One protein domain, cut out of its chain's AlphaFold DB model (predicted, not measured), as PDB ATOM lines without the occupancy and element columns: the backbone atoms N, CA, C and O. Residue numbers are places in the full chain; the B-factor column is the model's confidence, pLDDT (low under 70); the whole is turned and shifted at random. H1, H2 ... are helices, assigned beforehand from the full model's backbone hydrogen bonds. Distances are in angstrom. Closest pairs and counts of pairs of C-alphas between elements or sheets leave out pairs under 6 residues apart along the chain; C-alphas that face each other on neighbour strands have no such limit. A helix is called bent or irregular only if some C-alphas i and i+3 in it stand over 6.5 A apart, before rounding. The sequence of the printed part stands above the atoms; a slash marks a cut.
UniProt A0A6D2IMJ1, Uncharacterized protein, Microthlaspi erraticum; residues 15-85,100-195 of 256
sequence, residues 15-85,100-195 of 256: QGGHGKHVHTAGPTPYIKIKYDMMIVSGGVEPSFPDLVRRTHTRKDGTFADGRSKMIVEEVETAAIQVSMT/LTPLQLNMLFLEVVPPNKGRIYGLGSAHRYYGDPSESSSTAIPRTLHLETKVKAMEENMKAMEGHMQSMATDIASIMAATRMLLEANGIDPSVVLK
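This is residues 15 to 85 and 100 to 195 of the 256 residues of an uncharacterized protein of Microthlaspi erraticum (UniProt A0A6D2IMJ1). Five shorter helices, H1 to H5, cluster into a small head, mostly crossing one another, and one very long helix, H6, starts on that head and runs far away from it as an arm. Residues 153 to 175 of H6 stick out free, and beyond the helix's far end residues 186 to 195 turn back. The printed part has 167 residues with six named helices, H1 to H6 in order along the chain, and no named strand: the class is all helix. The whole is extended, with a radius of gyration of the C-alphas of 26.1 A; the arm makes the length in spans of 90 by 36 by 30 A.

Start at Gln 15; residues 15 to 29 hold no named element. Find C-alpha 30 at (265.750, 331.480, 266.903), where H1 begins; it runs through residues 30 to 40. Next come H2, residues 48 to 56, and H3, residues 66 to 85, 28.7 A long. After the cut, look for H4 at residues 102 to 112 and H5 at residues 124 to 130. H5 is irregular, but only just: C-alphas 124 and 127 are 6.6 A apart. H6, residues 137 to 185, covers 71.5 A from (279.755, 332.717, 272.887) to C-alpha 185 at (306.479, 324.858, 207.063). H6 is neither bent nor irregular, but only just: C-alphas 138 and 141 are 6.3 A apart.

Begin at the hub, H2 and H4, which touch three helices each. They touch each other about perpendicular, at 75 degrees, with closest C-alphas Phe 48 and Asn 106 at 5.4 A. H2 and H3 form a helical hairpin at a shallow tilt of 26 degrees, opposite ways; H3 touches H2 with residues 68 to 75 alone, closest at the C-alphas of Pro 49 and Val 72, 5.6 A. H3 touches H4 with residues 71 to 79 alone, at a steep tilt of 63 degrees; the C-alphas of Val 75 and Phe 109 are closest, 5.8 A. H1 touches H2, closest at the C-alphas of Lys 34 and Leu 51, 6.5 A, and H5, closest at those of Ile 31 and Ala 126, 4.2 A. H6 touches H5 with residues 137 to 144 alone, closest at the C-alphas of Tyr 130 and Ile 141, 5.1 A. It touches H4 with residues 142 to 149 alone, closest at those of Leu 103 and Leu 145, 6.9 A. H1 and H6 are apart, for instance. In H1, H2, H3 and H4 every O i to N i+4 pair is within hydrogen-bond range; H6 has 44 of 45, and H5 has 0 of 3, with 3 of 4 O i to N i+3 pairs.

The two C-alphas farthest apart, those of Gly 19 and Gly 187, are 90.3 A apart. Residues 86 to 99 are not printed, and C-alphas 85 and 100 are 12.4 A apart across this cut. The link from H4 to H5, 11 residues, is long. The mean pLDDT of the printed part is 90.1; look for values under 70 at residue 133 and residues 190 to 195.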
ATOM      1  N   GLN A  15     265.083 350.562 279.954       71.44
ATOM      2  CA  GLN A  15     266.365 349.947 279.616       71.44
ATOM      3  C   GLN A  15     267.224 350.929 278.810       71.44
ATOM      4  O   GLN A  15     267.551 350.664 277.657       71.44
ATOM      5  N   GLY A  16     267.553 352.078 279.406       72.81
ATOM      6  CA  GLY A  16     268.339 353.132 278.761       72.81
ATOM      7  C   GLY A  16     267.570 353.953 277.719       72.81
ATOM      8  O   GLY A  16     268.176 354.425 276.768       72.81
ATOM      9  N   GLY A  17     266.251 354.107 277.852       80.00
ATOM     10  CA  GLY A  17     265.409 354.849 276.906       80.00
ATOM     11  C   GLY A  17     264.793 353.983 275.805       80.00
ATOM     12  O   GLY A  17     264.032 354.477 274.975       80.00
ATOM     13  N   HIS A  18     265.103 352.684 275.771       82.88
ATOM     14  CA  HIS A  18     264.702 351.778 274.685       82.88
ATOM     15  C   HIS A  18     263.421 350.986 274.974       82.88
ATOM     16  O   HIS A  18     262.997 350.151 274.168       82.88
ATOM     17  N   GLY A  19     262.790 351.259 276.118       83.69
ATOM     18  CA  GLY A  19     261.566 350.601 276.541       83.69
ATOM     19  C   GLY A  19     261.758 349.123 276.889       83.69
ATOM     20  O   GLY A  19     262.852 348.643 277.188       83.69
ATOM     21  N   LYS A  20     260.644 348.391 276.898       87.06
ATOM     22  CA  LYS A  20     260.616 346.969 277.244       87.06
ATOM     23  C   LYS A  20     261.162 346.127 276.088       87.06
ATOM     24  O   LYS A  20     260.678 346.237 274.967       87.06
ATOM     25  N   HIS A  21     262.066 345.201 276.397       89.50
ATOM     26  CA  HIS A  21     262.491 344.167 275.455       89.50
ATOM     27  C   HIS A  21     261.325 343.233 275.075       89.50
ATOM     28  O   HIS A  21     260.694 342.624 275.950       89.50
ATOM     29  N   VAL A  22     261.046 343.113 273.774       91.81
ATOM     30  CA  VAL A  22     259.965 342.295 273.209       91.81
ATOM     31  C   VAL A  22     260.415 341.696 271.878       91.81
ATOM     32  O   VAL A  22     260.834 342.423 270.989       91.81
ATOM     33  N   HIS A  23     260.240 340.386 271.706       94.38
ATOM     34  CA  HIS A  23     260.408 339.708 270.420       94.38
ATOM     35  C   HIS A  23     259.073 339.138 269.917       94.38
ATOM     36  O   HIS A  23     258.158 338.863 270.695       94.38
ATOM     37  N   THR A  24     258.964 338.912 268.610       95.44
ATOM     38  CA  THR A  24     257.763 338.441 267.897       95.44
ATOM     39  C   THR A  24     257.875 336.993 267.401       95.44
ATOM     40  O   THR A  24     256.951 336.481 266.775       95.44
ATOM     41  N   ALA A  25     258.965 336.294 267.744       93.94
ATOM     42  CA  ALA A  25     259.232 334.891 267.384       93.94
ATOM     43  C   ALA A  25     258.223 333.846 267.933       93.94
ATOM     44  O   ALA A  25     258.201 332.701 267.471       93.94
ATOM     45  N   GLY A  26     257.392 334.213 268.916       92.94
ATOM     46  CA  GLY A  26     256.495 333.271 269.595       92.94
ATOM     47  C   GLY A  26     257.267 332.132 270.290       92.94
ATOM     48  O   GLY A  26     258.363 332.378 270.795       92.94
ATOM     49  N   PRO A  27     256.732 330.895 270.320       94.62
ATOM     50  CA  PRO A  27     257.415 329.730 270.896       94.62
ATOM     51  C   PRO A  27     258.520 329.151 269.993       94.62
ATOM     52  O   PRO A  27     259.144 328.151 270.341       94.62
ATOM     53  N   THR A  28     258.768 329.746 268.823       96.12
ATOM     54  CA  THR A  28     259.741 329.226 267.857       96.12
ATOM     55  C   THR A  28     261.163 329.604 268.277       96.12
ATOM     56  O   THR A  28     261.440 330.790 268.484       96.12
ATOM     57  N   PRO A  29     262.104 328.647 268.372       95.25
ATOM     58  CA  PRO A  29     263.481 328.967 268.711       95.25
ATOM     59  C   PRO A  29     264.174 329.694 267.550       95.25
ATOM     60  O   PRO A  29     263.937 329.412 266.375       95.25
ATOM     61  N   TYR A  30     265.091 330.602 267.879       96.56
ATOM     62  CA  TYR A  30     265.750 331.480 266.903       96.56
ATOM     63  C   TYR A  30     266.601 330.697 265.905       96.56
ATOM     64  O   TYR A  30     266.680 331.070 264.743       96.56
ATOM     65  N   ILE A  31     267.190 329.581 266.340       95.25
ATOM     66  CA  ILE A  31     267.933 328.674 265.456       95.25
ATOM     67  C   ILE A  31     267.044 328.101 264.344       95.25
ATOM     68  O   ILE A  31     267.482 328.010 263.203       95.25
ATOM     69  N   LYS A  32     265.775 327.792 264.650       96.81
ATOM     70  CA  LYS A  32     264.820 327.332 263.641       96.81
ATOM     71  C   LYS A  32     264.440 328.472 262.702       96.81
ATOM     72  O   LYS A  32     264.428 328.268 261.500       96.81
ATOM     73  N   ILE A  33     264.188 329.672 263.231       97.31
ATOM     74  CA  ILE A  33     263.885 330.850 262.400       97.31
ATOM     75  C   ILE A  33     265.039 331.139 261.433       97.31
ATOM     76  O   ILE A  33     264.801 331.344 260.248       97.31
ATOM     77  N   LYS A  34     266.283 331.095 261.923       96.62
ATOM     78  CA  LYS A  34     267.497 331.249 261.114       96.62
ATOM     79  C   LYS A  34     267.575 330.193 260.005       96.62
ATOM     80  O   LYS A  34     267.838 330.540 258.860       96.62
ATOM     81  N   TYR A  35     267.316 328.926 260.333       96.75
ATOM     82  CA  TYR A  35     267.287 327.839 259.352       96.75
ATOM     83  C   TYR A  35     266.187 328.042 258.300       96.75
ATOM     84  O   TYR A  35     266.465 327.974 257.110       96.75
ATOM     85  N   ASP A  36     264.961 328.370 258.718       97.62
ATOM     86  CA  ASP A  36     263.846 328.630 257.800       97.62
ATOM     87  C   ASP A  36     264.180 329.801 256.847       97.62
ATOM     88  O   ASP A  36     263.899 329.727 255.652       97.62
ATOM     89  N   MET A  37     264.831 330.862 257.345       97.38
ATOM     90  CA  MET A  37     265.314 331.979 256.519       97.38
ATOM     91  C   MET A  37     266.366 331.535 255.496       97.38
ATOM     92  O   MET A  37     266.283 331.945 254.343       97.38
ATOM     93  N   MET A  38     267.312 330.683 255.901       96.44
ATOM     94  CA  MET A  38     268.339 330.127 255.013       96.44
ATOM     95  C   MET A  38     267.734 329.264 253.897       96.44
ATOM     96  O   MET A  38     268.205 329.289 252.764       96.44
ATOM     97  N   ILE A  39     266.674 328.505 254.185       97.69
ATOM     98  CA  ILE A  39     265.967 327.733 253.153       97.69
ATOM     99  C   ILE A  39     265.274 328.668 252.156       97.69
ATOM    100  O   ILE A  39     265.382 328.467 250.947       97.69
ATOM    101  N   VAL A  40     264.602 329.715 252.644       96.75
ATOM    102  CA  VAL A  40     263.907 330.694 251.791       96.75
ATOM    103  C   VAL A  40     264.877 331.475 250.897       96.75
ATOM    104  O   VAL A  40     264.531 331.796 249.764       96.75
ATOM    105  N   SER A  41     266.093 331.749 251.368       93.62
ATOM    106  CA  SER A  41     267.139 332.447 250.608       93.62
ATOM    107  C   SER A  41     267.937 331.538 249.659       93.62
ATOM    108  O   SER A  41     268.936 331.980 249.094       93.62
ATOM    109  N   GLY A  42     267.541 330.272 249.480       94.81
ATOM    110  CA  GLY A  42     268.231 329.344 248.580       94.81
ATOM    111  C   GLY A  42     269.561 328.813 249.125       94.81
ATOM    112  O   GLY A  42     270.462 328.507 248.351       94.81
ATOM    113  N   GLY A  43     269.692 328.705 250.449       93.50
ATOM    114  CA  GLY A  43     270.884 328.186 251.125       93.50
ATOM    115  C   GLY A  43     271.841 329.263 251.640       93.50
ATOM    116  O   GLY A  43     272.879 328.924 252.202       93.50
ATOM    117  N   VAL A  44     271.509 330.548 251.487       91.69
ATOM    118  CA  VAL A  44     272.337 331.650 251.994       91.69
ATOM    119  C   VAL A  44     271.986 331.935 253.450       91.69
ATOM    120  O   VAL A  44     270.862 332.322 253.770       91.69
ATOM    121  N   GLU A  45     272.947 331.766 254.352       91.94
ATOM    122  CA  GLU A  45     272.738 332.049 255.770       91.94
ATOM    123  C   GLU A  45     272.344 333.525 255.994       91.94
ATOM    124  O   GLU A  45     273.023 334.420 255.481       91.94
ATOM    125  N   PRO A  46     271.260 333.808 256.745       95.31
ATOM    126  CA  PRO A  46     270.859 335.183 257.025       95.31
ATOM    127  C   PRO A  46     271.873 335.869 257.943       95.31
ATOM    128  O   PRO A  46     272.449 335.237 258.835       95.31
ATOM    129  N   SER A  47     272.039 337.179 257.774       95.75
ATOM    130  CA  SER A  47     272.879 337.960 258.677       95.75
ATOM    131  C   SER A  47     272.236 338.100 260.070       95.75
ATOM    132  O   SER A  47     271.031 337.908 260.266       95.75
ATOM    133  N   PHE A  48     273.035 338.451 261.073       96.75
ATOM    134  CA  PHE A  48     272.587 338.803 262.415       96.75
ATOM    135  C   PHE A  48     271.550 339.928 262.415       96.75
ATOM    136  O   PHE A  48     270.490 339.705 263.007       96.75
ATOM    137  N   PRO A  49     271.761 341.086 261.754       96.94
ATOM    138  CA  PRO A  49     270.733 342.120 261.698       96.94
ATOM    139  C   PRO A  49     269.447 341.629 261.016       96.94
ATOM    140  O   PRO A  49     268.365 341.952 261.506       96.94
ATOM    141  N   ASP A  50     269.521 340.772 259.989       96.88
ATOM    142  CA  ASP A  50     268.322 340.177 259.373       96.88
ATOM    143  C   ASP A  50     267.560 339.279 260.347       96.88
ATOM    144  O   ASP A  50     266.330 339.331 260.429       96.88
ATOM    145  N   LEU A  51     268.275 338.459 261.123       97.25
ATOM    146  CA  LEU A  51     267.667 337.614 262.146       97.25
ATOM    147  C   LEU A  51     267.014 338.464 263.244       97.25
ATOM    148  O   LEU A  51     265.895 338.158 263.673       97.25
ATOM    149  N   VAL A  52     267.670 339.544 263.681       97.25
ATOM    150  CA  VAL A  52     267.103 340.493 264.652       97.25
ATOM    151  C   VAL A  52     265.850 341.142 264.079       97.25
ATOM    152  O   VAL A  52     264.802 341.092 264.723       97.25
ATOM    153  N   ARG A  53     265.910 341.657 262.849       96.81
ATOM    154  CA  ARG A  53     264.762 342.223 262.139       96.81
ATOM    155  C   ARG A  53     263.625 341.208 262.069       96.81
ATOM    156  O   ARG A  53     262.504 341.516 262.456       96.81
ATOM    157  N   ARG A  54     263.893 339.958 261.697       96.88
ATOM    158  CA  ARG A  54     262.866 338.912 261.593       96.88
ATOM    159  C   ARG A  54     262.218 338.538 262.928       96.88
ATOM    160  O   ARG A  54     261.051 338.136 262.943       96.88
ATOM    161  N   THR A  55     262.970 338.611 264.023       97.19
ATOM    162  CA  THR A  55     262.545 338.162 265.360       97.19
ATOM    163  C   THR A  55     262.001 339.285 266.235       97.19
ATOM    164  O   THR A  55     261.288 338.989 267.187       97.19
ATOM    165  N   HIS A  56     262.301 340.546 265.921       96.69
ATOM    166  CA  HIS A  56     261.897 341.724 266.694       96.69
ATOM    167  C   HIS A  56     261.049 342.706 265.875       96.69
ATOM    168  O   HIS A  56     260.865 343.842 266.291       96.69
ATOM    169  N   THR A  57     260.484 342.277 264.745       96.56
ATOM    170  CA  THR A  57     259.556 343.089 263.939       96.56
ATOM    171  C   THR A  57     258.148 342.507 263.990       96.56
ATOM    172  O   THR A  57     257.947 341.288 263.976       96.56
ATOM    173  N   ARG A  58     257.152 343.382 264.099       95.75
ATOM    174  CA  ARG A  58     255.726 343.050 264.069       95.75
ATOM    175  C   ARG A  58     255.265 342.785 262.634       95.75
ATOM    176  O   ARG A  58     255.975 343.030 261.667       95.75
ATOM    177  N   LYS A  59     254.033 342.296 262.480       93.38
ATOM    178  CA  LYS A  59     253.442 342.044 261.153       93.38
ATOM    179  C   LYS A  59     253.258 343.317 260.315       93.38
ATOM    180  O   LYS A  59     253.186 343.218 259.101       93.38
ATOM    181  N   ASP A  60     253.182 344.480 260.961       94.50
ATOM    182  CA  ASP A  60     253.091 345.798 260.318       94.50
ATOM    183  C   ASP A  60     254.454 346.345 259.841       94.50
ATOM    184  O   ASP A  60     254.509 347.434 259.279       94.50
ATOM    185  N   GLY A  61     255.550 345.607 260.058       92.81
ATOM    186  CA  GLY A  61     256.903 346.021 259.678       92.81
ATOM    187  C   GLY A  61     257.615 346.904 260.708       92.81
ATOM    188  O   GLY A  61     258.776 347.250 260.502       92.81
ATOM    189  N   THR A  62     256.977 347.241 261.832       95.62
ATOM    190  CA  THR A  62     257.590 348.054 262.892       95.62
ATOM    191  C   THR A  62     258.340 347.203 263.917       95.62
ATOM    192  O   THR A  62     257.924 346.090 264.257       95.62
ATOM    193  N   PHE A  63     259.448 347.725 264.446       96.00
ATOM    194  CA  PHE A  63     260.179 347.063 265.526       96.00
ATOM    195  C   PHE A  63     259.337 346.990 266.807       96.00
ATOM    196  O   PHE A  63     258.661 347.940 267.204       96.00
ATOM    197  N   ALA A  64     259.370 345.832 267.460       93.25
ATOM    198  CA  ALA A  64     258.605 345.541 268.662       93.25
ATOM    199  C   ALA A  64     259.206 346.174 269.927       93.25
ATOM    200  O   ALA A  64     258.462 346.403 270.884       93.25
ATOM    201  N   ASP A  65     260.507 346.465 269.916       93.19
ATOM    202  CA  ASP A  65     261.249 347.127 270.986       93.19
ATOM    203  C   ASP A  65     262.233 348.165 270.420       93.19
ATOM    204  O   ASP A  65     262.660 348.079 269.269       93.19
ATOM    205  N   GLY A  66     262.598 349.163 271.229       93.62
ATOM    206  CA  GLY A  66     263.470 350.250 270.780       93.62
ATOM    207  C   GLY A  66     264.936 349.845 270.619       93.62
ATOM    208  O   GLY A  66     265.661 350.473 269.853       93.62
ATOM    209  N   ARG A  67     265.382 348.795 271.316       94.25
ATOM    210  CA  ARG A  67     266.788 348.379 271.316       94.25
ATOM    211  C   ARG A  67     267.143 347.625 270.041       94.25
ATOM    212  O   ARG A  67     268.201 347.872 269.478       94.25
ATOM    213  N   SER A  68     266.272 346.732 269.572       95.31
ATOM    214  CA  SER A  68     266.453 346.042 268.289       95.31
ATOM    215  C   SER A  68     266.463 347.023 267.124       95.31
ATOM    216  O   SER A  68     267.333 346.911 266.265       95.31
ATOM    217  N   LYS A  69     265.565 348.018 267.143       95.75
ATOM    218  CA  LYS A  69     265.547 349.108 266.164       95.75
ATOM    219  C   LYS A  69     266.894 349.827 266.103       95.75
ATOM    220  O   LYS A  69     267.505 349.865 265.043       95.75
ATOM    221  N   MET A  70     267.355 350.346 267.243       95.62
ATOM    222  CA  MET A  70     268.606 351.104 267.326       95.62
ATOM    223  C   MET A  70     269.803 350.288 266.831       95.62
ATOM    224  O   MET A  70     270.550 350.768 265.990       95.62
ATOM    225  N   ILE A  71     269.930 349.033 267.272       95.94
ATOM    226  CA  ILE A  71     271.023 348.148 266.850       95.94
ATOM    227  C   ILE A  71     271.025 347.942 265.333       95.94
ATOM    228  O   ILE A  71     272.073 348.028 264.703       95.94
ATOM    229  N   VAL A  72     269.868 347.630 264.740       96.69
ATOM    230  CA  VAL A  72     269.799 347.352 263.301       96.69
ATOM    231  C   VAL A  72     270.081 348.620 262.493       96.69
ATOM    232  O   VAL A  72     270.852 348.557 261.543       96.69
ATOM    233  N   GLU A  73     269.529 349.768 262.896       95.81
ATOM    234  CA  GLU A  73     269.788 351.059 262.241       95.81
ATOM    235  C   GLU A  73     271.265 351.479 262.345       95.81
ATOM    236  O   GLU A  73     271.829 351.999 261.380       95.81
ATOM    237  N   GLU A  74     271.915 351.230 263.482       96.50
ATOM    238  CA  GLU A  74     273.337 351.526 263.682       96.50
ATOM    239  C   GLU A  74     274.225 350.645 262.796       96.50
ATOM    240  O   GLU A  74     275.115 351.157 262.118       96.50
ATOM    241  N   VAL A  75     273.933 349.342 262.711       96.44
ATOM    242  CA  VAL A  75     274.651 348.420 261.815       96.44
ATOM    243  C   VAL A  75     274.448 348.793 260.347       96.44
ATOM    244  O   VAL A  75     275.404 348.769 259.578       96.44
ATOM    245  N   GLU A  76     273.234 349.171 259.944       94.19
ATOM    246  CA  GLU A  76     272.955 349.626 258.575       94.19
ATOM    247  C   GLU A  76     273.687 350.930 258.247       94.19
ATOM    248  O   GLU A  76     274.252 351.075 257.163       94.19
ATOM    249  N   THR A  77     273.747 351.859 259.202       93.94
ATOM    250  CA  THR A  77     274.504 353.106 259.055       93.94
ATOM    251  C   THR A  77     276.002 352.830 258.926       93.94
ATOM    252  O   THR A  77     276.650 353.379 258.033       93.94
ATOM    253  N   ALA A  78     276.552 351.946 259.762       92.69
ATOM    254  CA  ALA A  78     277.945 351.519 259.675       92.69
ATOM    255  C   ALA A  78     278.236 350.815 258.339       92.69
ATOM    256  O   ALA A  78     279.247 351.094 257.701       92.69
ATOM    257  N   ALA A  79     277.321 349.968 257.859       91.88
ATOM    258  CA  ALA A  79     277.447 349.292 256.572       91.88
ATOM    259  C   ALA A  79     277.505 350.278 255.394       91.88
ATOM    260  O   ALA A  79     278.326 350.112 254.489       91.88
ATOM    261  N   ILE A  80     276.678 351.329 255.424       90.06
ATOM    262  CA  ILE A  80     276.735 352.417 254.439       90.06
ATOM    263  C   ILE A  80     278.096 353.112 254.511       90.06
ATOM    264  O   ILE A  80     278.740 353.272 253.479       90.06
ATOM    265  N   GLN A  81     278.570 353.481 255.702       88.38
ATOM    266  CA  GLN A  81     279.865 354.156 255.856       88.38
ATOM    267  C   GLN A  81     281.021 353.314 255.308       88.38
ATOM    268  O   GLN A  81     281.787 353.817 254.491       88.38
ATOM    269  N   VAL A  82     281.089 352.031 255.674       86.56
ATOM    270  CA  VAL A  82     282.117 351.100 255.182       86.56
ATOM    271  C   VAL A  82     282.069 350.976 253.660       86.56
ATOM    272  O   VAL A  82     283.103 351.023 253.001       86.56
ATOM    273  N   SER A  83     280.873 350.880 253.073       83.44
ATOM    274  CA  SER A  83     280.740 350.800 251.613       83.44
ATOM    275  C   SER A  83     281.231 352.057 250.885       83.44
ATOM    276  O   SER A  83     281.738 351.958 249.769       83.44
ATOM    277  N   MET A  84     281.108 353.232 251.513       79.50
ATOM    278  CA  MET A  84     281.562 354.504 250.947       79.50
ATOM    279  C   MET A  84     283.078 354.665 251.069       79.50
ATOM    280  O   MET A  84     283.685 355.255 250.187       79.50
ATOM    281  N   THR A  85     283.693 354.135 252.131       72.62
ATOM    282  CA  THR A  85     285.150 354.202 252.342       72.62
ATOM    283  C   THR A  85     285.931 353.147 251.562       72.62
ATOM    284  O   THR A  85     287.083 353.380 251.230       72.62
ATOM    285  N   LEU A 100     277.462 344.698 251.315       85.19
ATOM    286  CA  LEU A 100     278.250 343.913 252.247       85.19
ATOM    287  C   LEU A 100     277.673 342.501 252.303       85.19
ATOM    288  O   LEU A 100     276.458 342.288 252.314       85.19
ATOM    289  N   THR A 101     278.562 341.519 252.335       90.19
ATOM    290  CA  THR A 101     278.171 340.127 252.521       90.19
ATOM    291  C   THR A 101     277.527 339.942 253.903       90.19
ATOM    292  O   THR A 101     277.875 340.664 254.845       90.19
ATOM    293  N   PRO A 102     276.653 338.932 254.093       92.25
ATOM    294  CA  PRO A 102     276.093 338.622 255.411       92.25
ATOM    295  C   PRO A 102     277.158 338.457 256.501       92.25
ATOM    296  O   PRO A 102     276.943 338.828 257.649       92.25
ATOM    297  N   LEU A 103     278.339 337.952 256.133       92.38
ATOM    298  CA  LEU A 103     279.455 337.760 257.051       92.38
ATOM    299  C   LEU A 103     280.077 339.088 257.514       92.38
ATOM    300  O   LEU A 103     280.355 339.250 258.700       92.38
ATOM    301  N   GLN A 104     280.235 340.055 256.608       92.56
ATOM    302  CA  GLN A 104     280.697 341.404 256.952       92.56
ATOM    303  C   GLN A 104     279.678 342.130 257.840       92.56
ATOM    304  O   GLN A 104     280.058 342.742 258.836       92.56
ATOM    305  N   LEU A 105     278.380 341.989 257.547       94.88
ATOM    306  CA  LEU A 105     277.317 342.517 258.408       94.88
ATOM    307  C   LEU A 105     277.343 341.888 259.805       94.88
ATOM    308  O   LEU A 105     277.134 342.586 260.795       94.88
ATOM    309  N   ASN A 106     277.638 340.589 259.910       95.25
ATOM    310  CA  ASN A 106     277.777 339.922 261.203       95.25
ATOM    311  C   ASN A 106     278.952 340.486 262.009       95.25
ATOM    312  O   ASN A 106     278.822 340.638 263.221       95.25
ATOM    313  N   MET A 107     280.074 340.812 261.360       93.75
ATOM    314  CA  MET A 107     281.228 341.429 262.026       93.75
ATOM    315  C   MET A 107     280.870 342.817 262.573       93.75
ATOM    316  O   MET A 107     281.041 343.045 263.768       93.75
ATOM    317  N   LEU A 108     280.261 343.683 261.752       95.00
ATOM    318  CA  LEU A 108     279.774 345.002 262.186       95.00
ATOM    319  C   LEU A 108     278.752 344.898 263.324       95.00
ATOM    320  O   LEU A 108     278.779 345.663 264.285       95.00
ATOM    321  N   PHE A 109     277.871 343.901 263.262       96.12
ATOM    322  CA  PHE A 109     276.902 343.656 264.322       96.12
ATOM    323  C   PHE A 109     277.566 343.360 265.671       96.12
ATOM    324  O   PHE A 109     277.049 343.782 266.702       96.12
ATOM    325  N   LEU A 110     278.700 342.654 265.696       94.44
ATOM    326  CA  LEU A 110     279.431 342.381 266.939       94.44
ATOM    327  C   LEU A 110     280.143 343.610 267.507       94.44
ATOM    328  O   LEU A 110     280.352 343.668 268.720       94.44
ATOM    329  N   GLU A 111     280.503 344.573 266.659       93.75
ATOM    330  CA  GLU A 111     281.067 345.854 267.092       93.75
ATOM    331  C   GLU A 111     279.999 346.713 267.777       93.75
ATOM    332  O   GLU A 111     280.239 347.255 268.855       93.75
ATOM    333  N   VAL A 112     278.790 346.751 267.205       94.88
ATOM    334  CA  VAL A 112     277.628 347.451 267.778       94.88
ATOM    335  C   VAL A 112     277.090 346.732 269.021       94.88
ATOM    336  O   VAL A 112     276.695 347.350 270.012       94.88
ATOM    337  N   VAL A 113     277.062 345.398 268.992       92.94
ATOM    338  CA  VAL A 113     276.486 344.554 270.043       92.94
ATOM    339  C   VAL A 113     277.556 343.638 270.624       92.94
ATOM    340  O   VAL A 113     277.605 342.444 270.298       92.94
ATOM    341  N   PRO A 114     278.377 344.145 271.559       89.62
ATOM    342  CA  PRO A 114     279.367 343.311 272.202       89.62
ATOM    343  C   PRO A 114     278.680 342.204 273.016       89.62
ATOM    344  O   PRO A 114     277.620 342.410 273.629       89.62
ATOM    345  N   PRO A 115     279.277 341.005 273.059       88.38
ATOM    346  CA  PRO A 115     278.755 339.901 273.843       88.38
ATOM    347  C   PRO A 115     278.714 340.236 275.339       88.38
ATOM    348  O   PRO A 115     279.659 340.765 275.920       88.38
ATOM    349  N   ASN A 116     277.621 339.863 276.001       86.31
ATOM    350  CA  ASN A 116     277.415 340.056 277.433       86.31
ATOM    351  C   ASN A 116     277.134 338.707 278.101       86.31
ATOM    352  O   ASN A 116     276.138 338.051 277.792       86.31
ATOM    353  N   LYS A 117     278.020 338.279 279.014       85.12
ATOM    354  CA  LYS A 117     277.926 336.988 279.730       85.12
ATOM    355  C   LYS A 117     277.713 335.803 278.775       85.12
ATOM    356  O   LYS A 117     276.856 334.949 279.003       85.12
ATOM    357  N   GLY A 118     278.456 335.795 277.666       82.25
ATOM    358  CA  GLY A 118     278.362 334.753 276.643       82.25
ATOM    359  C   GLY A 118     277.052 334.765 275.849       82.25
ATOM    360  O   GLY A 118     276.688 333.748 275.271       82.25
ATOM    361  N   ARG A 119     276.315 335.878 275.824       87.31
ATOM    362  CA  ARG A 119     275.096 336.037 275.023       87.31
ATOM    363  C   ARG A 119     275.189 337.294 274.185       87.31
ATOM    364  O   ARG A 119     275.710 338.308 274.637       87.31
ATOM    365  N   ILE A 120     274.629 337.228 272.990       91.81
ATOM    366  CA  ILE A 120     274.526 338.374 272.094       91.81
ATOM    367  C   ILE A 120     273.055 338.727 271.959       91.81
ATOM    368  O   ILE A 120     272.203 337.841 271.809       91.81
ATOM    369  N   TYR A 121     272.753 340.017 272.082       93.12
ATOM    370  CA  TYR A 121     271.386 340.501 271.968       93.12
ATOM    371  C   TYR A 121     270.792 340.106 270.614       93.12
ATOM    372  O   TYR A 121     271.476 340.114 269.598       93.12
ATOM    373  N   GLY A 122     269.516 339.730 270.607       93.75
ATOM    374  CA  GLY A 122     268.790 339.444 269.373       93.75
ATOM    375  C   GLY A 122     269.118 338.112 268.681       93.75
ATOM    376  O   GLY A 122     268.348 337.693 267.826       93.75
ATOM    377  N   LEU A 123     270.174 337.385 269.078       94.50
ATOM    378  CA  LEU A 123     270.489 336.073 268.485       94.50
ATOM    379  C   LEU A 123     269.714 334.906 269.116       94.50
ATOM    380  O   LEU A 123     269.614 333.831 268.523       94.50
ATOM    381  N   GLY A 124     269.165 335.080 270.322       92.94
ATOM    382  CA  GLY A 124     268.389 334.043 271.008       92.94
ATOM    383  C   GLY A 124     269.154 332.719 271.095       92.94
ATOM    384  O   GLY A 124     270.274 332.690 271.588       92.94
ATOM    385  N   SER A 125     268.575 331.617 270.613       92.38
ATOM    386  CA  SER A 125     269.237 330.303 270.568       92.38
ATOM    387  C   SER A 125     270.187 330.099 269.378       92.38
ATOM    388  O   SER A 125     270.901 329.100 269.361       92.38
ATOM    389  N   ALA A 126     270.211 331.004 268.393       92.25
ATOM    390  CA  ALA A 126     271.042 330.866 267.194       92.25
ATOM    391  C   ALA A 126     272.543 331.041 267.477       92.25
ATOM    392  O   ALA A 126     273.373 330.531 266.732       92.25
ATOM    393  N   HIS A 127     272.898 331.699 268.586       88.00
ATOM    394  CA  HIS A 127     274.290 331.892 269.003       88.00
ATOM    395  C   HIS A 127     275.048 330.567 269.219       88.00
ATOM    396  O   HIS A 127     276.266 330.531 269.083       88.00
ATOM    397  N   ARG A 128     274.329 329.475 269.526       85.94
ATOM    398  CA  ARG A 128     274.893 328.137 269.775       85.94
ATOM    399  C   ARG A 128     275.518 327.489 268.539       85.94
ATOM    400  O   ARG A 128     276.156 326.460 268.667       85.94
ATOM    401  N   TYR A 129     275.298 328.055 267.354       83.88
ATOM    402  CA  TYR A 129     275.882 327.550 266.114       83.88
ATOM    403  C   TYR A 129     277.389 327.830 266.008       83.88
ATOM    404  O   TYR A 129     278.101 327.117 265.318       83.88
ATOM    405  N   TYR A 130     277.881 328.864 266.689       82.44
ATOM    406  CA  TYR A 130     279.220 329.402 266.441       82.44
ATOM    407  C   TYR A 130     280.295 328.893 267.409       82.44
ATOM    408  O   TYR A 130     281.395 329.445 267.421       82.44
ATOM    409  N   GLY A 131     279.993 327.899 268.243       77.44
ATOM    410  CA  GLY A 131     280.939 327.369 269.220       77.44
ATOM    411  C   GLY A 131     280.417 326.161 269.976       77.44
ATOM    412  O   GLY A 131     279.221 325.859 269.945       77.44
ATOM    413  N   ASP A 132     281.324 325.502 270.689       74.44
ATOM    414  CA  ASP A 132     280.972 324.373 271.538       74.44
ATOM    415  C   ASP A 132     280.063 324.815 272.694       74.44
ATOM    416  O   ASP A 132     280.225 325.915 273.230       74.44
ATOM    417  N   PRO A 133     279.138 323.958 273.167       69.06
ATOM    418  CA  PRO A 133     278.273 324.285 274.302       69.06
ATOM    419  C   PRO A 133     279.035 324.645 275.589       69.06
ATOM    420  O   PRO A 133     278.469 325.295 276.469       69.06
ATOM    421  N   SER A 134     280.287 324.193 275.713       72.75
ATOM    422  CA  SER A 134     281.188 324.480 276.835       72.75
ATOM    423  C   SER A 134     281.922 325.814 276.711       72.75
ATOM    424  O   SER A 134     282.450 326.310 277.707       72.75
ATOM    425  N   GLU A 135     281.983 326.396 275.514       77.62
ATOM    426  CA  GLU A 135     282.679 327.651 275.265       77.62
ATOM    427  C   GLU A 135     281.753 328.856 275.433       77.62
ATOM    428  O   GLU A 135     280.547 328.818 275.180       77.62
ATOM    429  N   SER A 136     282.326 329.983 275.858       79.69
ATOM    430  CA  SER A 136     281.559 331.220 275.931       79.69
ATOM    431  C   SER A 136     281.334 331.778 274.522       79.69
ATOM    432  O   SER A 136     282.286 332.020 273.774       79.69
ATOM    433  N   SER A 137     280.083 332.100 274.184       79.56
ATOM    434  CA  SER A 137     279.755 332.717 272.887       79.56
ATOM    435  C   SER A 137     280.446 334.067 272.671       79.56
ATOM    436  O   SER A 137     280.550 334.532 271.543       79.56
ATOM    437  N   SER A 138     280.936 334.687 273.751       81.94
ATOM    438  CA  SER A 138     281.710 335.927 273.703       81.94
ATOM    439  C   SER A 138     283.028 335.784 272.955       81.94
ATOM    440  O   SER A 138     283.511 336.761 272.397       81.94
ATOM    441  N   THR A 139     283.608 334.589 272.968       84.75
ATOM    442  CA  THR A 139     284.875 334.288 272.300       84.75
ATOM    443  C   THR A 139     284.632 333.473 271.040       84.75
ATOM    444  O   THR A 139     285.259 333.729 270.015       84.75
ATOM    445  N   ALA A 140     283.687 332.532 271.098       88.50
ATOM    446  CA  ALA A 140     283.438 331.615 269.999       88.50
ATOM    447  C   ALA A 140     282.877 332.323 268.755       88.50
ATOM    448  O   ALA A 140     283.402 332.129 267.664       88.50
ATOM    449  N   ILE A 141     281.887 333.216 268.908       90.25
ATOM    450  CA  ILE A 141     281.256 333.879 267.752       90.25
ATOM    451  C   ILE A 141     282.254 334.744 266.968       90.25
ATOM    452  O   ILE A 141     282.409 334.491 265.773       90.25
ATOM    453  N   PRO A 142     282.979 335.704 267.583       90.12
ATOM    454  CA  PRO A 142     283.944 336.512 266.835       90.12
ATOM    455  C   PRO A 142     285.028 335.663 266.156       90.12
ATOM    456  O   PRO A 142     285.379 335.916 265.004       90.12
ATOM    457  N   ARG A 143     285.533 334.627 266.845       91.25
ATOM    458  CA  ARG A 143     286.546 333.713 266.297       91.25
ATOM    459  C   ARG A 143     286.025 332.981 265.065       91.25
ATOM    460  O   ARG A 143     286.721 332.934 264.054       91.25
ATOM    461  N   THR A 144     284.828 332.410 265.151       91.81
ATOM    462  CA  THR A 144     284.225 331.641 264.060       91.81
ATOM    463  C   THR A 144     283.989 332.523 262.837       91.81
ATOM    464  O   THR A 144     284.435 332.159 261.753       91.81
ATOM    465  N   LEU A 145     283.441 333.733 263.005       91.69
ATOM    466  CA  LEU A 145     283.261 334.665 261.883       91.69
ATOM    467  C   LEU A 145     284.592 335.082 261.240       91.69
ATOM    468  O   LEU A 145     284.695 335.173 260.015       91.69
ATOM    469  N   HIS A 146     285.635 335.308 262.046       91.88
ATOM    470  CA  HIS A 146     286.960 335.629 261.521       91.88
ATOM    471  C   HIS A 146     287.542 334.470 260.694       91.88
ATOM    472  O   HIS A 146     288.096 334.690 259.617       91.88
ATOM    473  N   LEU A 147     287.391 333.230 261.168       93.44
ATOM    474  CA  LEU A 147     287.823 332.042 260.430       93.44
ATOM    475  C   LEU A 147     287.035 331.860 259.131       93.44
ATOM    476  O   LEU A 147     287.653 331.669 258.088       93.44
ATOM    477  N   GLU A 148     285.707 331.985 259.171       92.94
ATOM    478  CA  GLU A 148     284.854 331.936 257.978       92.94
ATOM    479  C   GLU A 148     285.268 332.989 256.944       92.94
ATOM    480  O   GLU A 148     285.313 332.703 255.750       92.94
ATOM    481  N   THR A 149     285.640 334.191 257.394       91.94
ATOM    482  CA  THR A 149     286.063 335.281 256.503       91.94
ATOM    483  C   THR A 149     287.364 334.926 255.791       91.94
ATOM    484  O   THR A 149     287.481 335.089 254.577       91.94
ATOM    485  N   LYS A 150     288.333 334.370 256.528       94.56
ATOM    486  CA  LYS A 150     289.603 333.905 255.957       94.56
ATOM    487  C   LYS A 150     289.416 332.733 254.995       94.56
ATOM    488  O   LYS A 150     290.106 332.684 253.980       94.56
ATOM    489  N   VAL A 151     288.512 331.803 255.307       95.31
ATOM    490  CA  VAL A 151     288.189 330.674 254.424       95.31
ATOM    491  C   VAL A 151     287.573 331.182 253.125       95.31
ATOM    492  O   VAL A 151     288.078 330.829 252.066       95.31
ATOM    493  N   LYS A 152     286.589 332.089 253.184       90.88
ATOM    494  CA  LYS A 152     285.991 332.682 251.977       90.88
ATOM    495  C   LYS A 152     287.011 333.412 251.106       90.88
ATOM    496  O   LYS A 152     287.061 333.178 249.905       90.88
ATOM    497  N   ALA A 153     287.880 334.229 251.705       91.19
ATOM    498  CA  ALA A 153     288.944 334.902 250.956       91.19
ATOM    499  C   ALA A 153     289.901 333.897 250.283       91.19
ATOM    500  O   ALA A 153     290.366 334.105 249.164       91.19
ATOM    501  N   MET A 154     290.195 332.777 250.949       95.25
ATOM    502  CA  MET A 154     291.023 331.713 250.382       95.25
ATOM    503  C   MET A 154     290.314 330.955 249.249       95.25
ATOM    504  O   MET A 154     290.959 330.631 248.253       95.25
ATOM    505  N   GLU A 155     289.011 330.701 249.368       94.06
ATOM    506  CA  GLU A 155     288.185 330.106 248.309       94.06
ATOM    507  C   GLU A 155     288.138 331.001 247.062       94.06
ATOM    508  O   GLU A 155     288.293 330.515 245.940       94.06
ATOM    509  N   GLU A 156     288.003 332.316 247.242       92.31
ATOM    510  CA  GLU A 156     288.053 333.293 246.148       92.31
ATOM    511  C   GLU A 156     289.420 333.298 245.453       92.31
ATOM    512  O   GLU A 156     289.491 333.233 244.222       92.31
ATOM    513  N   ASN A 157     290.510 333.279 246.226       93.94
ATOM    514  CA  ASN A 157     291.867 333.178 245.685       93.94
ATOM    515  C   ASN A 157     292.091 331.866 244.918       93.94
ATOM    516  O   ASN A 157     292.730 331.866 243.865       93.94
ATOM    517  N   MET A 158     291.551 330.747 245.413       96.00
ATOM    518  CA  MET A 158     291.628 329.452 244.734       96.00
ATOM    519  C   MET A 158     290.896 329.492 243.392       96.00
ATOM    520  O   MET A 158     291.459 329.094 242.376       96.00
ATOM    521  N   LYS A 159     289.687 330.058 243.362       94.81
ATOM    522  CA  LYS A 159     288.906 330.221 242.132       94.81
ATOM    523  C   LYS A 159     289.605 331.129 241.114       94.81
ATOM    524  O   LYS A 159     289.592 330.841 239.918       94.81
ATOM    525  N   ALA A 160     290.245 332.207 241.569       94.31
ATOM    526  CA  ALA A 160     291.048 333.069 240.702       94.31
ATOM    527  C   ALA A 160     292.264 332.318 240.130       94.31
ATOM    528  O   ALA A 160     292.539 332.395 238.931       94.31
ATOM    529  N   MET A 161     292.953 331.534 240.964       96.12
ATOM    530  CA  MET A 161     294.088 330.707 240.547       96.12
ATOM    531  C   MET A 161     293.683 329.628 239.533       96.12
ATOM    532  O   MET A 161     294.411 329.398 238.569       96.12
ATOM    533  N   GLU A 162     292.516 329.005 239.696       94.94
ATOM    534  CA  GLU A 162     291.952 328.084 238.703       94.94
ATOM    535  C   GLU A 162     291.693 328.782 237.363       94.94
ATOM    536  O   GLU A 162     292.050 328.244 236.314       94.94
ATOM    537  N   GLY A 163     291.146 330.001 237.388       94.12
ATOM    538  CA  GLY A 163     290.966 330.818 236.186       94.12
ATOM    539  C   GLY A 163     292.293 331.126 235.485       94.12
ATOM    540  O   GLY A 163     292.415 330.945 234.272       94.12
ATOM    541  N   HIS A 164     293.322 331.507 236.247       94.19
ATOM    542  CA  HIS A 164     294.668 331.721 235.707       94.19
ATOM    543  C   HIS A 164     295.254 330.436 235.106       94.19
ATOM    544  O   HIS A 164     295.843 330.473 234.028       94.19
ATOM    545  N   MET A 165     295.063 329.285 235.757       95.94
ATOM    546  CA  MET A 165     295.529 327.990 235.255       95.94
ATOM    547  C   MET A 165     294.831 327.590 233.948       95.94
ATOM    548  O   MET A 165     295.492 327.087 233.041       95.94
ATOM    549  N   GLN A 166     293.527 327.846 233.819       95.06
ATOM    550  CA  GLN A 166     292.791 327.610 232.575       95.06
ATOM    551  C   GLN A 166     293.297 328.508 231.441       95.06
ATOM    552  O   GLN A 166     293.534 328.008 230.344       95.06
ATOM    553  N   SER A 167     293.543 329.793 231.719       95.19
ATOM    554  CA  SER A 167     294.130 330.720 230.740       95.19
ATOM    555  C   SER A 167     295.526 330.269 230.298       95.19
ATOM    556  O   SER A 167     295.816 330.203 229.106       95.19
ATOM    557  N   MET A 168     296.386 329.873 231.241       95.94
ATOM    558  CA  MET A 168     297.710 329.346 230.899       95.94
ATOM    559  C   MET A 168     297.611 328.073 230.054       95.94
ATOM    560  O   MET A 168     298.375 327.903 229.106       95.94
ATOM    561  N   ALA A 169     296.666 327.178 230.356       94.75
ATOM    562  CA  ALA A 169     296.459 325.969 229.566       94.75
ATOM    563  C   ALA A 169     296.044 326.293 228.118       94.75
ATOM    564  O   ALA A 169     296.550 325.663 227.185       94.75
ATOM    565  N   THR A 170     295.179 327.292 227.911       95.88
ATOM    566  CA  THR A 170     294.788 327.740 226.565       95.88
ATOM    567  C   THR A 170     295.935 328.414 225.814       95.88
ATOM    568  O   THR A 170     296.108 328.173 224.615       95.88
ATOM    569  N   ASP A 171     296.767 329.188 226.511       94.62
ATOM    570  CA  ASP A 171     297.941 329.836 225.923       94.62
ATOM    571  C   ASP A 171     298.976 328.793 225.493       94.62
ATOM    572  O   ASP A 171     299.460 328.819 224.359       94.62
ATOM    573  N   ILE A 172     299.253 327.803 226.351       93.62
ATOM    574  CA  ILE A 172     300.153 326.685 226.038       93.62
ATOM    575  C   ILE A 172     299.632 325.900 224.829       93.62
ATOM    576  O   ILE A 172     300.406 325.603 223.919       93.62
ATOM    577  N   ALA A 173     298.332 325.593 224.767       92.25
ATOM    578  CA  ALA A 173     297.741 324.909 223.618       92.25
ATOM    579  C   ALA A 173     297.907 325.709 222.313       92.25
ATOM    580  O   ALA A 173     298.260 325.142 221.276       92.25
ATOM    581  N   SER A 174     297.725 327.030 222.376       93.81
ATOM    582  CA  SER A 174     297.893 327.930 221.231       93.81
ATOM    583  C   SER A 174     299.348 327.994 220.763       93.81
ATOM    584  O   SER A 174     299.624 327.890 219.566       93.81
ATOM    585  N   ILE A 175     300.297 328.083 221.700       92.56
ATOM    586  CA  ILE A 175     301.737 328.049 221.407       92.56
ATOM    587  C   ILE A 175     302.128 326.710 220.775       92.56
ATOM    588  O   ILE A 175     302.856 326.694 219.780       92.56
ATOM    589  N   MET A 176     301.630 325.586 221.301       89.19
ATOM    590  CA  MET A 176     301.887 324.265 220.721       89.19
ATOM    591  C   MET A 176     301.363 324.164 219.282       89.19
ATOM    592  O   MET A 176     302.068 323.649 218.413       89.19
ATOM    593  N   ALA A 177     300.170 324.697 219.004       88.88
ATOM    594  CA  ALA A 177     299.607 324.720 217.655       88.88
ATOM    595  C   ALA A 177     300.439 325.588 216.692       88.88
ATOM    596  O   ALA A 177     300.788 325.135 215.601       88.88
ATOM    597  N   ALA A 178     300.823 326.800 217.106       89.88
ATOM    598  CA  ALA A 178     301.667 327.686 216.303       89.88
ATOM    599  C   ALA A 178     303.049 327.068 216.021       89.88
ATOM    600  O   ALA A 178     303.550 327.126 214.895       89.88
ATOM    601  N   THR A 179     303.640 326.414 217.025       87.88
ATOM    602  CA  THR A 179     304.932 325.724 216.900       87.88
ATOM    603  C   THR A 179     304.851 324.588 215.882       87.88
ATOM    604  O   THR A 179     305.747 324.440 215.050       87.88
ATOM    605  N   ARG A 180     303.756 323.816 215.890       87.06
ATOM    606  CA  ARG A 180     303.521 322.748 214.913       87.06
ATOM    607  C   ARG A 180     303.462 323.284 213.481       87.06
ATOM    608  O   ARG A 180     304.145 322.743 212.618       87.06
ATOM    609  N   MET A 181     302.710 324.361 213.252       87.94
ATOM    610  CA  MET A 181     302.600 324.994 211.930       87.94
ATOM    611  C   MET A 181     303.966 325.442 211.390       87.94
ATOM    612  O   MET A 181     304.267 325.249 210.214       87.94
ATOM    613  N   LEU A 182     304.816 326.014 212.250       86.94
ATOM    614  CA  LEU A 182     306.150 326.467 211.854       86.94
ATOM    615  C   LEU A 182     307.105 325.301 211.549       86.94
ATOM    616  O   LEU A 182     307.910 325.395 210.625       86.94
ATOM    617  N   LEU A 183     307.033 324.207 212.312       86.00
ATOM    618  CA  LEU A 183     307.830 323.001 212.060       86.00
ATOM    619  C   LEU A 183     307.468 322.374 210.708       86.00
ATOM    620  O   LEU A 183     308.360 322.109 209.899       86.00
ATOM    621  N   GLU A 184     306.168 322.236 210.432       85.31
ATOM    622  CA  GLU A 184     305.657 321.711 209.161       85.31
ATOM    623  C   GLU A 184     306.084 322.590 207.970       85.31
ATOM    624  O   GLU A 184     306.552 322.066 206.959       85.31
ATOM    625  N   ALA A 185     306.033 323.923 208.104       86.12
ATOM    626  CA  ALA A 185     306.479 324.858 207.063       86.12
ATOM    627  C   ALA A 185     307.978 324.739 206.714       86.12
ATOM    628  O   ALA A 185     308.374 325.050 205.593       86.12
ATOM    629  N   ASN A 186     308.807 324.269 207.651       86.56
ATOM    630  CA  ASN A 186     310.246 324.076 207.458       86.56
ATOM    631  C   ASN A 186     310.622 322.634 207.060       86.56
ATOM    632  O   ASN A 186     311.807 322.310 206.990       86.56
ATOM    633  N   GLY A 187     309.639 321.757 206.816       83.06
ATOM    634  CA  GLY A 187     309.878 320.350 206.468       83.06
ATOM    635  C   GLY A 187     310.441 319.507 207.620       83.06
ATOM    636  O   GLY A 187     311.033 318.456 207.376       83.06
ATOM    637  N   ILE A 188     310.282 319.964 208.867       79.31
ATOM    638  CA  ILE A 188     310.734 319.267 210.075       79.31
ATOM    639  C   ILE A 188     309.540 318.510 210.662       79.31
ATOM    640  O   ILE A 188     308.507 319.111 210.951       79.31
ATOM    641  N   ASP A 189     309.680 317.199 210.878       76.56
ATOM    642  CA  ASP A 189     308.623 316.397 211.504       76.56
ATOM    643  C   ASP A 189     308.394 316.854 212.966       76.56
ATOM    644  O   ASP A 189     309.298 316.726 213.806       76.56
ATOM    645  N   PRO A 190     307.193 317.361 213.317       69.25
ATOM    646  CA  PRO A 190     306.895 317.861 214.659       69.25
ATOM    647  C   PRO A 190     307.004 316.789 215.760       69.25
ATOM    648  O   PRO A 190     307.185 317.122 216.936       69.25
ATOM    649  N   SER A 191     306.971 315.504 215.395       67.19
ATOM    650  CA  SER A 191     307.116 314.352 216.300       67.19
ATOM    651  C   SER A 191     308.494 314.262 216.972       67.19
ATOM    652  O   SER A 191     308.639 313.560 217.978       67.19
ATOM    653  N   VAL A 192     309.509 314.937 216.420       63.44
ATOM    654  CA  VAL A 192     310.895 314.920 216.922       63.44
ATOM    655  C   VAL A 192     311.114 315.956 218.034       63.44
ATOM    656  O   VAL A 192     311.917 315.721 218.932       63.44
ATOM    657  N   VAL A 193     310.374 317.071 218.025       62.78
ATOM    658  CA  VAL A 193     310.586 318.212 218.940       62.78
ATOM    659  C   VAL A 193     309.642 318.180 220.152       62.78
ATOM    660  O   VAL A 193     310.060 318.489 221.266       62.78
ATOM    661  N   LEU A 194     308.389 317.744 219.974       58.50
ATOM    662  CA  LEU A 194     307.372 317.731 221.041       58.50
ATOM    663  C   LEU A 194     307.613 316.671 222.138       58.50
ATOM    664  O   LEU A 194     307.060 316.783 223.226       58.50
ATOM    665  N   LYS A 195     308.462 315.660 221.895       57.56
ATOM    666  CA  LYS A 195     308.830 314.645 222.908       57.56
ATOM    667  C   LYS A 195     309.729 315.196 224.023       57.56
ATOM    668  O   LYS A 195     309.848 314.568 225.069       57.56
TER     669      LYS A 195